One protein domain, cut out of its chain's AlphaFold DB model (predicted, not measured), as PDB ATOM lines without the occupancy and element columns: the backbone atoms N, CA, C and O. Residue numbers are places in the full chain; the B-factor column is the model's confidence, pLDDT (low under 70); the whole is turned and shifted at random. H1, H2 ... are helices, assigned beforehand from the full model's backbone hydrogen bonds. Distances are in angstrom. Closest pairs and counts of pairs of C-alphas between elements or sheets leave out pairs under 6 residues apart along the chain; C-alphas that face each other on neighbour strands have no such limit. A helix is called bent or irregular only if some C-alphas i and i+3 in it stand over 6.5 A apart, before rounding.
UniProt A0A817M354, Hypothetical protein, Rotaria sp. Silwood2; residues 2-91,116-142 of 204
ATOM      1  N   LEU A   2      71.016  15.686  10.017       66.94
ATOM      2  CA  LEU A   2      71.598  16.837  10.747       66.94
ATOM      3  C   LEU A   2      70.824  18.156  10.571       66.94
ATOM      4  O   LEU A   2      70.499  18.818  11.545       66.94
ATOM      5  N   ARG A   3      70.434  18.488   9.337       72.56
ATOM      6  CA  ARG A   3      69.643  19.694   9.037       72.56
ATOM      7  C   ARG A   3      68.254  19.701   9.692       72.56
ATOM      8  O   ARG A   3      67.764  20.756  10.050       72.56
ATOM      9  N   ALA A   4      67.642  18.529   9.868       70.56
ATOM     10  CA  ALA A   4      66.345  18.396  10.530       70.56
ATOM     11  C   ALA A   4      66.473  18.512  12.055       70.56
ATOM     12  O   ALA A   4      65.600  19.088  12.689       70.56
ATOM     13  N   ILE A   5      67.580  18.020  12.626       71.75
ATOM     14  CA  ILE A   5      67.911  18.216  14.044       71.75
ATOM     15  C   ILE A   5      68.161  19.699  14.326       71.75
ATOM     16  O   ILE A   5      67.604  20.223  15.279       71.75
ATOM     17  N   ILE A   6      68.930  20.382  13.473       77.56
ATOM     18  CA  ILE A   6      69.176  21.826  13.598       77.56
ATOM     19  C   ILE A   6      67.856  22.598  13.504       77.56
ATOM     20  O   ILE A   6      67.539  23.334  14.422       77.56
ATOM     21  N   CYS A   7      67.014  22.340  12.496       76.38
ATOM     22  CA  CYS A   7      65.705  22.999  12.406       76.38
ATOM     23  C   CYS A   7      64.780  22.696  13.598       76.38
ATOM     24  O   CYS A   7      63.996  23.557  13.986       76.38
ATOM     25  N   TYR A   8      64.846  21.491  14.173       70.69
ATOM     26  CA  TYR A   8      64.092  21.152  15.380       70.69
ATOM     27  C   TYR A   8      64.585  21.963  16.582       70.69
ATOM     28  O   TYR A   8      63.765  22.588  17.252       70.69
ATOM     29  N   ILE A   9      65.903  21.992  16.810       67.44
ATOM     30  CA  ILE A   9      66.545  22.771  17.875       67.44
ATOM     31  C   ILE A   9      66.213  24.256  17.702       67.44
ATOM     32  O   ILE A   9      65.683  24.853  18.633       67.44
ATOM     33  N   ASP A  10      66.409  24.821  16.511       71.38
ATOM     34  CA  ASP A  10      66.087  26.221  16.219       71.38
ATOM     35  C   ASP A  10      64.604  26.500  16.510       71.38
ATOM     36  O   ASP A  10      64.285  27.388  17.290       71.38
ATOM     37  N   SER A  11      63.674  25.671  16.015       68.06
ATOM     38  CA  SER A  11      62.236  25.885  16.255       68.06
ATOM     39  C   SER A  11      61.814  25.762  17.725       68.06
ATOM     40  O   SER A  11      60.848  26.405  18.139       68.06
ATOM     41  N   TYR A  12      62.507  24.922  18.501       62.31
ATOM     42  CA  TYR A  12      62.176  24.626  19.894       62.31
ATOM     43  C   TYR A  12      62.787  25.654  20.852       62.31
ATOM     44  O   TYR A  12      62.145  26.053  21.823       62.31
ATOM     45  N   PHE A  13      64.007  26.118  20.572       61.47
ATOM     46  CA  PHE A  13      64.706  27.090  21.408       61.47
ATOM     47  C   PHE A  13      64.401  28.544  21.009       61.47
ATOM     48  O   PHE A  13      64.246  29.376  21.904       61.47
ATOM     49  N   ASP A  14      64.196  28.869  19.724       65.38
ATOM     50  CA  ASP A  14      63.976  30.260  19.280       65.38
ATOM     51  C   ASP A  14      62.750  30.920  19.914       65.38
ATOM     52  O   ASP A  14      62.763  32.127  20.168       65.38
ATOM     53  N   GLN A  15      61.704  30.142  20.223       65.50
ATOM     54  CA  GLN A  15      60.457  30.684  20.774       65.50
ATOM     55  C   GLN A  15      60.676  31.447  22.087       65.50
ATOM     56  O   GLN A  15      59.991  32.438  22.333       65.50
ATOM     57  N   ASN A  16      61.658  31.032  22.896       70.44
ATOM     58  CA  ASN A  16      61.932  31.634  24.203       70.44
ATOM     59  C   ASN A  16      63.346  32.216  24.337       70.44
ATOM     60  O   ASN A  16      63.625  32.877  25.337       70.44
ATOM     61  N   VAL A  17      64.230  32.050  23.346       78.00
ATOM     62  CA  VAL A  17      65.583  32.643  23.357       78.00
ATOM     63  C   VAL A  17      65.525  34.146  23.623       78.00
ATOM     64  O   VAL A  17      66.244  34.645  24.487       78.00
ATOM     65  N   THR A  18      64.618  34.864  22.955       79.12
ATOM     66  CA  THR A  18      64.464  36.316  23.147       79.12
ATOM     67  C   THR A  18      64.063  36.667  24.583       79.12
ATOM     68  O   THR A  18      64.540  37.662  25.136       79.12
ATOM     69  N   LEU A  19      63.203  35.851  25.199       81.81
ATOM     70  CA  LEU A  19      62.782  36.026  26.584       81.81
ATOM     71  C   LEU A  19      63.974  35.823  27.524       81.81
ATOM     72  O   LEU A  19      64.326  36.742  28.254       81.81
ATOM     73  N   TYR A  20      64.659  34.680  27.448       82.06
ATOM     74  CA  TYR A  20      65.792  34.378  28.329       82.06
ATOM     75  C   TYR A  20      66.966  35.350  28.163       82.06
ATOM     76  O   TYR A  20      67.571  35.754  29.154       82.06
ATOM     77  N   GLN A  21      67.249  35.799  26.937       84.38
ATOM     78  CA  GLN A  21      68.231  36.860  26.688       84.38
ATOM     79  C   GLN A  21      67.827  38.186  27.335       84.38
ATOM     80  O   GLN A  21      68.680  38.914  27.828       84.38
ATOM     81  N   THR A  22      66.535  38.514  27.348       86.38
ATOM     82  CA  THR A  22      66.052  39.744  27.988       86.38
ATOM     83  C   THR A  22      66.121  39.639  29.515       86.38
ATOM     84  O   THR A  22      66.504  40.594  30.188       86.38
ATOM     85  N   ILE A  23      65.810  38.465  30.067       87.31
ATOM     86  CA  ILE A  23      65.870  38.183  31.507       87.31
ATOM     87  C   ILE A  23      67.316  38.201  32.020       87.31
ATOM     88  O   ILE A  23      67.572  38.697  33.117       87.31
ATOM     89  N   SER A  24      68.280  37.707  31.238       88.94
ATOM     90  CA  SER A  24      69.677  37.573  31.678       88.94
ATOM     91  C   SER A  24      70.357  38.910  32.010       88.94
ATOM     92  O   SER A  24      71.300  38.933  32.806       88.94
ATOM     93  N   TYR A  25      69.857  40.037  31.485       90.88
ATOM     94  CA  TYR A  25      70.332  41.376  31.856       90.88
ATOM     95  C   TYR A  25      70.065  41.735  33.325       90.88
ATOM     96  O   TYR A  25      70.743  42.597  33.877       90.88
ATOM     97  N   PHE A  26      69.113  41.060  33.973       92.06
ATOM     98  CA  PHE A  26      68.833  41.207  35.402       92.06
ATOM     99  C   PHE A  26      69.727  40.306  36.268       92.06
ATOM    100  O   PHE A  26      69.539  40.241  37.481       92.06
ATOM    101  N   GLY A  27      70.697  39.598  35.688       89.25
ATOM    102  CA  GLY A  27      71.736  38.906  36.446       89.25
ATOM    103  C   GLY A  27      72.774  39.883  37.002       89.25
ATOM    104  O   GLY A  27      73.083  40.892  36.369       89.25
ATOM    105  N   PHE A  28      73.369  39.559  38.155       87.06
ATOM    106  CA  PHE A  28      74.414  40.383  38.776       87.06
ATOM    107  C   PHE A  28      75.581  40.664  37.816       87.06
ATOM    108  O   PHE A  28      76.052  41.791  37.736       87.06
ATOM    109  N   GLN A  29      75.981  39.681  37.004       85.56
ATOM    110  CA  GLN A  29      77.068  39.833  36.027       85.56
ATOM    111  C   GLN A  29      76.789  40.892  34.944       85.56
ATOM    112  O   GLN A  29      77.720  41.464  34.388       85.56
ATOM    113  N   ASN A  30      75.516  41.172  34.653       87.88
ATOM    114  CA  ASN A  30      75.093  42.097  33.599       87.88
ATOM    115  C   ASN A  30      74.497  43.397  34.159       87.88
ATOM    116  O   ASN A  30      74.059  44.264  33.402       87.88
ATOM    117  N   ILE A  31      74.470  43.565  35.484       86.81
ATOM    118  CA  ILE A  31      73.715  44.653  36.107       86.81
ATOM    119  C   ILE A  31      74.262  46.037  35.752       86.81
ATOM    120  O   ILE A  31      73.508  47.006  35.623       86.81
ATOM    121  N   GLU A  32      75.573  46.145  35.547       87.00
ATOM    122  CA  GLU A  32      76.224  47.393  35.157       87.00
ATOM    123  C   GLU A  32      75.791  47.838  33.758       87.00
ATOM    124  O   GLU A  32      75.481  49.017  33.557       87.00
ATOM    125  N   SER A  33      75.662  46.888  32.827       90.50
ATOM    126  CA  SER A  33      75.273  47.134  31.437       90.50
ATOM    127  C   SER A  33      73.760  47.236  31.224       90.50
ATOM    128  O   SER A  33      73.341  47.651  30.147       90.50
ATOM    129  N   LEU A  34      72.939  46.936  32.242       93.12
ATOM    130  CA  LEU A  34      71.480  47.052  32.162       93.12
ATOM    131  C   LEU A  34      71.049  48.470  31.735       93.12
ATOM    132  O   LEU A  34      71.389  49.458  32.386       93.12
ATOM    133  N   THR A  35      70.268  48.581  30.669       94.62
ATOM    134  CA  THR A  35      69.755  49.844  30.117       94.62
ATOM    135  C   THR A  35      68.243  49.945  30.282       94.62
ATOM    136  O   THR A  35      67.551  48.933  30.381       94.62
ATOM    137  N   TRP A  36      67.706  51.167  30.237       94.75
ATOM    138  CA  TRP A  36      66.258  51.382  30.298       94.75
ATOM    139  C   TRP A  36      65.497  50.653  29.179       94.75
ATOM    140  O   TRP A  36      64.473  50.026  29.426       94.75
ATOM    141  N   ASN A  37      66.047  50.642  27.961       93.50
ATOM    142  CA  ASN A  37      65.441  49.937  26.830       93.50
ATOM    143  C   ASN A  37      65.295  48.428  27.085       93.50
ATOM    144  O   ASN A  37      64.319  47.824  26.651       93.50
ATOM    145  N   GLN A  38      66.247  47.813  27.795       93.50
ATOM    146  CA  GLN A  38      66.150  46.401  28.179       93.50
ATOM    147  C   GLN A  38      65.072  46.179  29.243       93.50
ATOM    148  O   GLN A  38      64.371  45.172  29.183       93.50
ATOM    149  N   VAL A  39      64.902  47.123  30.173       93.19
ATOM    150  CA  VAL A  39      63.837  47.075  31.184       93.19
ATOM    151  C   VAL A  39      62.461  47.146  30.520       93.19
ATOM    152  O   VAL A  39      61.640  46.266  30.764       93.19
ATOM    153  N   ILE A  40      62.231  48.112  29.627       91.88
ATOM    154  CA  ILE A  40      60.958  48.236  28.896       91.88
ATOM    155  C   ILE A  40      60.685  47.010  28.035       91.88
ATOM    156  O   ILE A  40      59.617  46.416  28.138       91.88
ATOM    157  N   ARG A  41      61.680  46.548  27.267       90.81
ATOM    158  CA  ARG A  41      61.541  45.324  26.469       90.81
ATOM    159  C   ARG A  41      61.133  44.127  27.331       90.81
ATOM    160  O   ARG A  41      60.349  43.291  26.892       90.81
ATOM    161  N   CYS A  42      61.660  44.040  28.549       90.88
ATOM    162  CA  CYS A  42      61.299  42.999  29.500       90.88
ATOM    163  C   CYS A  42      59.843  43.128  29.967       90.88
ATOM    164  O   CYS A  42      59.098  42.150  29.937       90.88
ATOM    165  N   VAL A  43      59.416  44.337  30.341       91.25
ATOM    166  CA  VAL A  43      58.029  44.622  30.742       91.25
ATOM    167  C   VAL A  43      57.049  44.277  29.619       91.25
ATOM    168  O   VAL A  43      56.060  43.585  29.871       91.25
ATOM    169  N   ASP A  44      57.359  44.668  28.381       89.12
ATOM    170  CA  ASP A  44      56.536  44.395  27.198       89.12
ATOM    171  C   ASP A  44      56.393  42.893  26.919       89.12
ATOM    172  O   ASP A  44      55.301  42.409  26.604       89.12
ATOM    173  N   LEU A  45      57.489  42.136  27.057       87.88
ATOM    174  CA  LEU A  45      57.489  40.685  26.866       87.88
ATOM    175  C   LEU A  45      56.681  39.964  27.949       87.88
ATOM    176  O   LEU A  45      55.932  39.036  27.642       87.88
ATOM    177  N   LEU A  46      56.819  40.388  29.207       85.88
ATOM    178  CA  LEU A  46      56.192  39.736  30.357       85.88
ATOM    179  C   LEU A  46      54.738  40.174  30.587       85.88
ATOM    180  O   LEU A  46      54.002  39.481  31.290       85.88
ATOM    181  N   LYS A  47      54.312  41.300  29.997       86.12
ATOM    182  CA  LYS A  47      52.946  41.852  30.099       86.12
ATOM    183  C   LYS A  47      52.452  41.950  31.546       86.12
ATOM    184  O   LYS A  47      51.310  41.600  31.863       86.12
ATOM    185  N   ILE A  48      53.328  42.396  32.442       85.19
ATOM    186  CA  ILE A  48      53.043  42.459  33.876       85.19
ATOM    187  C   ILE A  48      51.989  43.547  34.131       85.19
ATOM    188  O   ILE A  48      52.139  44.698  33.731       85.19
ATOM    189  N   LYS A  49      50.896  43.187  34.812       84.56
ATOM    190  CA  LYS A  49      49.793  44.112  35.112       84.56
ATOM    191  C   LYS A  49      50.113  45.000  36.318       84.56
ATOM    192  O   LYS A  49      50.667  44.530  37.309       84.56
ATOM    193  N   GLY A  50      49.660  46.255  36.277       83.00
ATOM    194  CA  GLY A  50      49.709  47.167  37.427       83.00
ATOM    195  C   GLY A  50      51.095  47.748  37.729       83.00
ATOM    196  O   GLY A  50      51.372  48.074  38.888       83.00
ATOM    197  N   LEU A  51      51.951  47.840  36.709       87.50
ATOM    198  CA  LEU A  51      53.143  48.686  36.714       87.50
ATOM    199  C   LEU A  51      52.766  50.113  36.322       87.50
ATOM    200  O   LEU A  51      51.908  50.322  35.467       87.50
ATOM    201  N   ASN A  52      53.402  51.076  36.977       89.69
ATOM    202  CA  ASN A  52      53.386  52.471  36.562       89.69
ATOM    203  C   ASN A  52      54.731  52.772  35.886       89.69
ATOM    204  O   ASN A  52      55.762  52.699  36.555       89.69
ATOM    205  N   ASP A  53      54.710  53.078  34.587       85.69
ATOM    206  CA  ASP A  53      55.916  53.231  33.763       85.69
ATOM    207  C   ASP A  53      56.782  54.426  34.187       85.69
ATOM    208  O   ASP A  53      58.007  54.305  34.237       85.69
ATOM    209  N   ASP A  54      56.159  55.546  34.567       87.88
ATOM    210  CA  ASP A  54      56.871  56.741  35.033       87.88
ATOM    211  C   ASP A  54      57.580  56.453  36.362       87.88
ATOM    212  O   ASP A  54      58.784  56.672  36.506       87.88
ATOM    213  N   CYS A  55      56.861  55.851  37.316       92.62
ATOM    214  CA  CYS A  55      57.462  55.436  38.581       92.62
ATOM    215  C   CYS A  55      58.548  54.370  38.374       92.62
ATOM    216  O   CYS A  55      59.554  54.376  39.076       92.62
ATOM    217  N   LEU A  56      58.373  53.456  37.415       93.44
ATOM    218  CA  LEU A  56      59.370  52.435  37.100       93.44
ATOM    219  C   LEU A  56      60.670  53.057  36.572       93.44
ATOM    220  O   LEU A  56      61.751  52.579  36.925       93.44
ATOM    221  N   PHE A  57      60.584  54.111  35.756       95.12
ATOM    222  CA  PHE A  57      61.759  54.829  35.272       95.12
ATOM    223  C   PHE A  57      62.505  55.523  36.413       95.12
ATOM    224  O   PHE A  57      63.718  55.347  36.559       95.12
ATOM    225  N   ASP A  58      61.790  56.249  37.273       94.94
ATOM    226  CA  ASP A  58      62.385  56.911  38.440       94.94
ATOM    227  C   ASP A  58      63.095  55.898  39.352       94.94
ATOM    228  O   ASP A  58      64.258  56.082  39.732       94.94
ATOM    229  N   GLU A  59      62.434  54.773  39.630       95.69
ATOM    230  CA  GLU A  59      62.992  53.664  40.403       95.69
ATOM    231  C   GLU A  59      64.235  53.058  39.736       95.69
ATOM    232  O   GLU A  59      65.246  52.834  40.406       95.69
ATOM    233  N   PHE A  60      64.214  52.841  38.417       95.88
ATOM    234  CA  PHE A  60      65.379  52.365  37.666       95.88
ATOM    235  C   PHE A  60      66.572  53.318  37.812       95.88
ATOM    236  O   PHE A  60      67.703  52.884  38.061       95.88
ATOM    237  N   THR A  61      66.327  54.623  37.704       94.75
ATOM    238  CA  THR A  61      67.371  55.645  37.829       94.75
ATOM    239  C   THR A  61      67.969  55.659  39.239       94.75
ATOM    240  O   THR A  61      69.191  55.744  39.390       94.75
ATOM    241  N   ASN A  62      67.129  55.491  40.266       94.50
ATOM    242  CA  ASN A  62      67.545  55.390  41.666       94.50
ATOM    243  C   ASN A  62      68.335  54.101  41.965       94.50
ATOM    244  O   ASN A  62      69.334  54.106  42.686       94.50
ATOM    245  N   ILE A  63      67.946  52.978  41.363       94.69
ATOM    246  CA  ILE A  63      68.696  51.721  41.467       94.69
ATOM    247  C   ILE A  63      70.077  51.880  40.829       94.69
ATOM    248  O   ILE A  63      71.080  51.482  41.421       94.69
ATOM    249  N   LYS A  64      70.162  52.507  39.649       94.31
ATOM    250  CA  LYS A  64      71.440  52.761  38.969       94.31
ATOM    251  C   LYS A  64      72.341  53.722  39.735       94.31
ATOM    252  O   LYS A  64      73.554  53.513  39.755       94.31
ATOM    253  N   SER A  65      71.790  54.768  40.346       93.81
ATOM    254  CA  SER A  65      72.573  55.685  41.181       93.81
ATOM    255  C   SER A  65      73.102  54.970  42.430       93.81
ATOM    256  O   SER A  65      74.296  55.048  42.717       93.81
ATOM    257  N   THR A  66      72.257  54.182  43.096       93.88
ATOM    258  CA  THR A  66      72.628  53.371  44.266       93.88
ATOM    259  C   THR A  66      73.703  52.340  43.927       93.88
ATOM    260  O   THR A  66      74.698  52.230  44.641       93.88
ATOM    261  N   LEU A  67      73.570  51.640  42.797       92.50
ATOM    262  CA  LEU A  67      74.576  50.694  42.312       92.50
ATOM    263  C   LEU A  67      75.940  51.366  42.123       92.50
ATOM    264  O   LEU A  67      76.954  50.828  42.558       92.50
ATOM    265  N   LYS A  68      75.977  52.560  41.517       92.12
ATOM    266  CA  LYS A  68      77.228  53.318  41.355       92.12
ATOM    267  C   LYS A  68      77.868  53.642  42.702       92.12
ATOM    268  O   LYS A  68      79.080  53.516  42.827       92.12
ATOM    269  N   ILE A  69      77.067  54.025  43.699       92.19
ATOM    270  CA  ILE A  69      77.561  54.287  45.056       92.19
ATOM    271  C   ILE A  69      78.176  53.015  45.645       92.19
ATOM    272  O   ILE A  69      79.295  53.071  46.141       92.19
ATOM    273  N   ILE A  70      77.486  51.873  45.555       89.69
ATOM    274  CA  ILE A  70      77.961  50.580  46.074       89.69
ATOM    275  C   ILE A  70      79.279  50.165  45.414       89.69
ATOM    276  O   ILE A  70      80.212  49.777  46.112       89.69
ATOM    277  N   LEU A  71      79.383  50.291  44.089       87.06
ATOM    278  CA  LEU A  71      80.583  49.926  43.329       87.06
ATOM    279  C   LEU A  71      81.780  50.846  43.608       87.06
ATOM    280  O   LEU A  71      82.925  50.432  43.453       87.06
ATOM    281  N   GLN A  72      81.537  52.091  44.023       89.12
ATOM    282  CA  GLN A  72      82.590  53.041  44.397       89.12
ATOM    283  C   GLN A  72      83.102  52.843  45.830       89.12
ATOM    284  O   GLN A  72      84.112  53.442  46.211       89.12
ATOM    285  N   GLN A  73      82.425  52.031  46.645       88.50
ATOM    286  CA  GLN A  73      82.888  51.732  47.994       88.50
ATOM    287  C   GLN A  73      84.141  50.855  47.963       88.50
ATOM    288  O   GLN A  73      84.353  50.043  47.069       88.50
ATOM    289  N   ARG A  74      84.977  50.985  48.999       79.88
ATOM    290  CA  ARG A  74      86.179  50.147  49.156       79.88
ATOM    291  C   ARG A  74      85.866  48.687  49.496       79.88
ATOM    292  O   ARG A  74      86.765  47.854  49.440       79.88
ATOM    293  N   ILE A  75      84.632  48.395  49.904       85.81
ATOM    294  CA  ILE A  75      84.181  47.064  50.314       85.81
ATOM    295  C   ILE A  75      83.600  46.365  49.089       85.81
ATOM    296  O   ILE A  75      82.796  46.962  48.374       85.81
ATOM    297  N   SER A  76      83.963  45.101  48.860       87.56
ATOM    298  CA  SER A  76      83.434  44.354  47.719       87.56
ATOM    299  C   SER A  76      81.913  44.179  47.823       87.56
ATOM    300  O   SER A  76      81.363  44.038  48.918       87.56
ATOM    301  N   VAL A  77      81.219  44.163  46.680       86.88
ATOM    302  CA  VAL A  77      79.764  43.920  46.646       86.88
ATOM    303  C   VAL A  77      79.423  42.566  47.268       86.88
ATOM    304  O   VAL A  77      78.422  42.443  47.968       86.88
ATOM    305  N   PHE A  78      80.291  41.571  47.069       88.31
ATOM    306  CA  PHE A  78      80.152  40.251  47.671       88.31
ATOM    307  C   PHE A  78      80.109  40.318  49.199       88.31
ATOM    308  O   PHE A  78      79.167  39.810  49.804       88.31
ATOM    309  N   ASP A  79      81.065  41.009  49.825       88.06
ATOM    310  CA  ASP A  79      81.119  41.111  51.287       88.06
ATOM    311  C   ASP A  79      79.911  41.883  51.842       88.06
ATOM    312  O   ASP A  79      79.366  41.527  52.891       88.06
ATOM    313  N   GLN A  80      79.453  42.919  51.126       89.31
ATOM    314  CA  GLN A  80      78.260  43.690  51.495       89.31
ATOM    315  C   GLN A  80      76.993  42.822  51.467       89.31
ATOM    316  O   GLN A  80      76.243  42.800  52.447       89.31
ATOM    317  N   VAL A  81      76.782  42.071  50.378       89.38
ATOM    318  CA  VAL A  81      75.630  41.172  50.221       89.38
ATOM    319  C   VAL A  81      75.686  40.055  51.259       89.38
ATOM    320  O   VAL A  81      74.704  39.848  51.965       89.38
ATOM    321  N   GLN A  82      76.828  39.387  51.442       89.44
ATOM    322  CA  GLN A  82      76.935  38.291  52.408       89.44
ATOM    323  C   GLN A  82      76.684  38.765  53.846       89.44
ATOM    324  O   GLN A  82      75.985  38.100  54.610       89.44
ATOM    325  N   THR A  83      77.187  39.950  54.209       90.31
ATOM    326  CA  THR A  83      76.915  40.561  55.520       90.31
ATOM    327  C   THR A  83      75.421  40.819  55.718       90.31
ATOM    328  O   THR A  83      74.897  40.612  56.813       90.31
ATOM    329  N   PHE A  84      74.725  41.271  54.676       91.31
ATOM    330  CA  PHE A  84      73.281  41.487  54.712       91.31
ATOM    331  C   PHE A  84      72.501  40.173  54.856       91.31
ATOM    332  O   PHE A  84      71.631  40.081  55.723       91.31
ATOM    333  N   ILE A  85      72.848  39.147  54.072       89.38
ATOM    334  CA  ILE A  85      72.205  37.827  54.134       89.38
ATOM    335  C   ILE A  85      72.390  37.190  55.512       89.38
ATOM    336  O   ILE A  85      71.418  36.731  56.108       89.38
ATOM    337  N   ASN A  86      73.604  37.225  56.065       87.44
ATOM    338  CA  ASN A  86      73.881  36.659  57.386       87.44
ATOM    339  C   ASN A  86      73.035  37.336  58.480       87.44
ATOM    340  O   ASN A  86      72.476  36.658  59.334       87.44
ATOM    341  N   LYS A  87      72.851  38.662  58.400       87.62
ATOM    342  CA  LYS A  87      71.973  39.404  59.324       87.62
ATOM    343  C   LYS A  87      70.497  39.019  59.203       87.62
ATOM    344  O   LYS A  87      69.771  39.120  60.187       87.62
ATOM    345  N   GLN A  88      70.033  38.618  58.018       77.88
ATOM    346  CA  GLN A  88      68.667  38.119  57.831       77.88
ATOM    347  C   GLN A  88      68.506  36.669  58.300       77.88
ATOM    348  O   GLN A  88      67.446  36.324  58.819       77.88
ATOM    349  N   GLY A  89      69.547  35.841  58.167       61.34
ATOM    350  CA  GLY A  89      69.563  34.456  58.646       61.34
ATOM    351  C   GLY A  89      69.363  34.336  60.160       61.34
ATOM    352  O   GLY A  89      68.606  33.478  60.603       61.34
ATOM    353  N   ASP A  90      69.923  35.262  60.942       51.72
ATOM    354  CA  ASP A  90      69.719  35.315  62.400       51.72
ATOM    355  C   ASP A  90      68.276  35.685  62.811       51.72
ATOM    356  O   ASP A  90      67.880  35.484  63.959       51.72
ATOM    357  N   ILE A  91      67.462  36.198  61.880       48.56
ATOM    358  CA  ILE A  91      66.040  36.524  62.095       48.56
ATOM    359  C   ILE A  91      65.126  35.389  61.586       48.56
ATOM    360  O   ILE A  91      63.968  35.297  61.993       48.56
ATOM    361  N   SER A 116      72.410  36.305  42.010       90.19
ATOM    362  CA  SER A 116      71.662  37.463  41.512       90.19
ATOM    363  C   SER A 116      70.402  37.766  42.337       90.19
ATOM    364  O   SER A 116      70.073  38.931  42.542       90.19
ATOM    365  N   ASP A 117      69.733  36.747  42.879       88.69
ATOM    366  CA  ASP A 117      68.580  36.895  43.777       88.69
ATOM    367  C   ASP A 117      68.960  37.583  45.100       88.69
ATOM    368  O   ASP A 117      68.291  38.525  45.531       88.69
ATOM    369  N   GLN A 118      70.081  37.179  45.704       91.38
ATOM    370  CA  GLN A 118      70.607  37.791  46.928       91.38
ATOM    371  C   GLN A 118      71.009  39.250  46.699       91.38
ATOM    372  O   GLN A 118      70.704  40.121  47.515       91.38
ATOM    373  N   PHE A 119      71.642  39.526  45.556       93.12
ATOM    374  CA  PHE A 119      71.973  40.883  45.143       93.12
ATOM    375  C   PHE A 119      70.722  41.767  45.039       93.12
ATOM    376  O   PHE A 119      70.695  42.861  45.600       93.12
ATOM    377  N   TRP A 120      69.664  41.301  44.370       94.19
ATOM    378  CA  TRP A 120      68.428  42.074  44.246       94.19
ATOM    379  C   TRP A 120      67.737  42.297  45.586       94.19
ATOM    380  O   TRP A 120      67.249  43.396  45.848       94.19
ATOM    381  N   MET A 121      67.734  41.291  46.461       91.94
ATOM    382  CA  MET A 121      67.194  41.441  47.809       91.94
ATOM    383  C   MET A 121      67.942  42.523  48.596       91.94
ATOM    384  O   MET A 121      67.306  43.372  49.226       91.94
ATOM    385  N   TYR A 122      69.272  42.546  48.496       93.81
ATOM    386  CA  TYR A 122      70.093  43.607  49.069       93.81
ATOM    387  C   TYR A 122      69.774  44.977  48.447       93.81
ATOM    388  O   TYR A 122      69.498  45.927  49.178       93.81
ATOM    389  N   MET A 123      69.699  45.091  47.118       93.94
ATOM    390  CA  MET A 123      69.365  46.353  46.435       93.94
ATOM    391  C   MET A 123      68.003  46.927  46.846       93.94
ATOM    392  O   MET A 123      67.868  48.137  47.045       93.94
ATOM    393  N   PHE A 124      66.991  46.075  47.015       94.50
ATOM    394  CA  PHE A 124      65.668  46.497  47.483       94.50
ATOM    395  C   PHE A 124      65.616  46.798  48.982       94.50
ATOM    396  O   PHE A 124      64.652  47.408  49.437       94.50
ATOM    397  N   SER A 125      66.630  46.403  49.754       93.38
ATOM    398  CA  SER A 125      66.774  46.861  51.140       93.38
ATOM    399  C   SER A 125      67.279  48.306  51.223       93.38
ATOM    400  O   SER A 125      67.010  48.997  52.203       93.38
ATOM    401  N   LEU A 126      67.974  48.775  50.182       92.50
ATOM    402  CA  LEU A 126      68.562  50.115  50.109       92.50
ATOM    403  C   LEU A 126      67.683  51.123  49.362       92.50
ATOM    404  O   LEU A 126      67.816  52.326  49.567       92.50
ATOM    405  N   THR A 127      66.807  50.645  48.477       92.56
ATOM    406  CA  THR A 127      65.984  51.489  47.602       92.56
ATOM    407  C   THR A 127      64.502  51.175  47.762       92.56
ATOM    408  O   THR A 127      64.090  50.015  47.776       92.56
ATOM    409  N   GLN A 128      63.672  52.216  47.839       93.38
ATOM    410  CA  GLN A 128      62.223  52.056  47.789       93.38
ATOM    411  C   GLN A 128      61.769  51.983  46.329       93.38
ATOM    412  O   GLN A 128      61.473  53.003  45.715       93.38
ATOM    413  N   SER A 129      61.728  50.763  45.795       93.50
ATOM    414  CA  SER A 129      61.462  50.517  44.372       93.50
ATOM    415  C   SER A 129      60.348  49.480  44.174       93.50
ATOM    416  O   SER A 129      60.629  48.335  43.811       93.50
ATOM    417  N   PRO A 130      59.081  49.798  44.506       93.31
ATOM    418  CA  PRO A 130      57.988  48.827  44.474       93.31
ATOM    419  C   PRO A 130      57.667  48.293  43.071       93.31
ATOM    420  O   PRO A 130      57.346  47.110  42.947       93.31
ATOM    421  N   ASN A 131      57.739  49.111  42.019       93.38
ATOM    422  CA  ASN A 131      57.465  48.679  40.646       93.38
ATOM    423  C   ASN A 131      58.594  47.789  40.117       93.38
ATOM    424  O   ASN A 131      58.351  46.689  39.617       93.38
ATOM    425  N   PHE A 132      59.838  48.211  40.315       94.12
ATOM    426  CA  PHE A 132      61.018  47.466  39.907       94.12
ATOM    427  C   PHE A 132      61.153  46.153  40.690       94.12
ATOM    428  O   PHE A 132      61.492  45.116  40.123       94.12
ATOM    429  N   LYS A 133      60.795  46.158  41.981       94.06
ATOM    430  CA  LYS A 133      60.713  44.942  42.795       94.06
ATOM    431  C   LYS A 133      59.670  43.972  42.260       94.06
ATOM    432  O   LYS A 133      59.970  42.790  42.165       94.06
ATOM    433  N   LYS A 134      58.476  44.434  41.867       92.00
ATOM    434  CA  LYS A 134      57.474  43.560  41.228       92.00
ATOM    435  C   LYS A 134      58.019  42.921  39.951       92.00
ATOM    436  O   LYS A 134      57.858  41.718  39.781       92.00
ATOM    437  N   LEU A 135      58.679  43.705  39.093       93.38
ATOM    438  CA  LEU A 135      59.302  43.212  37.863       93.38
ATOM    439  C   LEU A 135      60.331  42.114  38.160       93.38
ATOM    440  O   LEU A 135      60.241  41.019  37.613       93.38
ATOM    441  N   VAL A 136      61.273  42.381  39.066       92.56
ATOM    442  CA  VAL A 136      62.315  41.417  39.443       92.56
ATOM    443  C   VAL A 136      61.727  40.191  40.144       92.56
ATOM    444  O   VAL A 136      62.066  39.072  39.788       92.56
ATOM    445  N   CYS A 137      60.786  40.340  41.075       90.31
ATOM    446  CA  CYS A 137      60.131  39.187  41.697       90.31
ATOM    447  C   CYS A 137      59.392  38.319  40.667       90.31
ATOM    448  O   CYS A 137      59.455  37.096  40.751       90.31
ATOM    449  N   PHE A 138      58.731  38.932  39.682       91.12
ATOM    450  CA  PHE A 138      58.093  38.190  38.598       91.12
ATOM    451  C   PHE A 138      59.129  37.423  37.770       91.12
ATOM    452  O   PHE A 138      58.956  36.233  37.525       91.12
ATOM    453  N   LEU A 139      60.236  38.073  37.401       89.69
ATOM    454  CA  LEU A 139      61.339  37.455  36.661       89.69
ATOM    455  C   LEU A 139      61.877  36.198  37.346       89.69
ATOM    456  O   LEU A 139      61.989  35.156  36.710       89.69
ATOM    457  N   TYR A 140      62.160  36.283  38.645       86.19
ATOM    458  CA  TYR A 140      62.699  35.161  39.421       86.19
ATOM    459  C   TYR A 140      61.639  34.119  39.813       86.19
ATOM    460  O   TYR A 140      61.990  33.062  40.323       86.19
ATOM    461  N   SER A 141      60.355  34.383  39.554       85.25
ATOM    462  CA  SER A 141      59.293  33.374  39.673       85.25
ATOM    463  C   SER A 141      59.157  32.492  38.427       85.25
ATOM    464  O   SER A 141      58.443  31.489  38.459       85.25
ATOM    465  N   LEU A 142      59.826  32.851  37.324       82.62
ATOM    466  CA  LEU A 142      59.811  32.053  36.106       82.62
ATOM    467  C   LEU A 142      60.673  30.798  36.301       82.62
ATOM    468  O   LEU A 142      61.850  30.915  36.647       82.62
TER     469      LEU A 142
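Overview. This is residues 2 to 91 and 116 to 142 of the 204 residues of the protein "Hypothetical protein" of Rotaria sp. Silwood2 (UniProt A0A817M354). A compact body of crossed helices has one long arm, residues 2 to 17 of the kinked helix H1, which stick out at one end. In the body H5 and H6 run side by side in opposite directions, H3 crosses both, H2 packs on residues 19 to 23 of H1, and H4 crosses H5 at the end far from the arm. The printed part has 117 residues with six named helices, H1 to H6 in order, and no named strand: all helix. The whole is loose, with a radius of gyration of the C-alphas of 16.9 A, and spans 53 by 32 by 29 A.

Arrangement. Begin with H1, residues 2 to 24; with residues 19 to 23 alone it touches H2, residues 36 to 46, and the closest C-alphas, of Thr 22 and Cys 42, are 6.0 A apart. H3, residues 53 to 72, touches H6, residues 130 to 140, with residues 55 to 60 alone, about perpendicular at 78 degrees; the closest C-alphas, of Leu 56 and Asn 131, are 5.5 A apart. H4, residues 77 to 89, touches H5, residues 116 to 126, with residues 81 to 85 alone, about perpendicular at 80 degrees; the C-alphas of Val 81 and Tyr 122 are closest, 6.2 A. H5 and H6 form a helical hairpin at a shallow tilt of 12 degrees, opposite ways, and only just touch, with 3 pairs of C-alphas within 8 A, the closest those of Phe 124 and Lys 133, 7.0 A. Every O i to N i+4 pair is within hydrogen-bond range in H2, H3, H4, H5 and H6, and 15 of 19 are in H1.

Along the chain. Find C-alpha 2 at (71.598, 16.837, 10.747); from there H1 runs 29.5 A, with a kink of 52 degrees near residue 16, and is irregular, C-alphas 15 and 18 being 7.3 A apart. H3 runs 28.7 A, and H6 ends at C-alpha 140, (62.699, 35.161, 39.421).

Size, cuts and confidence. Residues 92 to 115 are cut out, and C-alphas 91 and 116 are 21.4 A apart. The link from H1 to H2 is long. Look for pLDDT under 70 at residues 2, 9, 11 to 15 and 89 to 91.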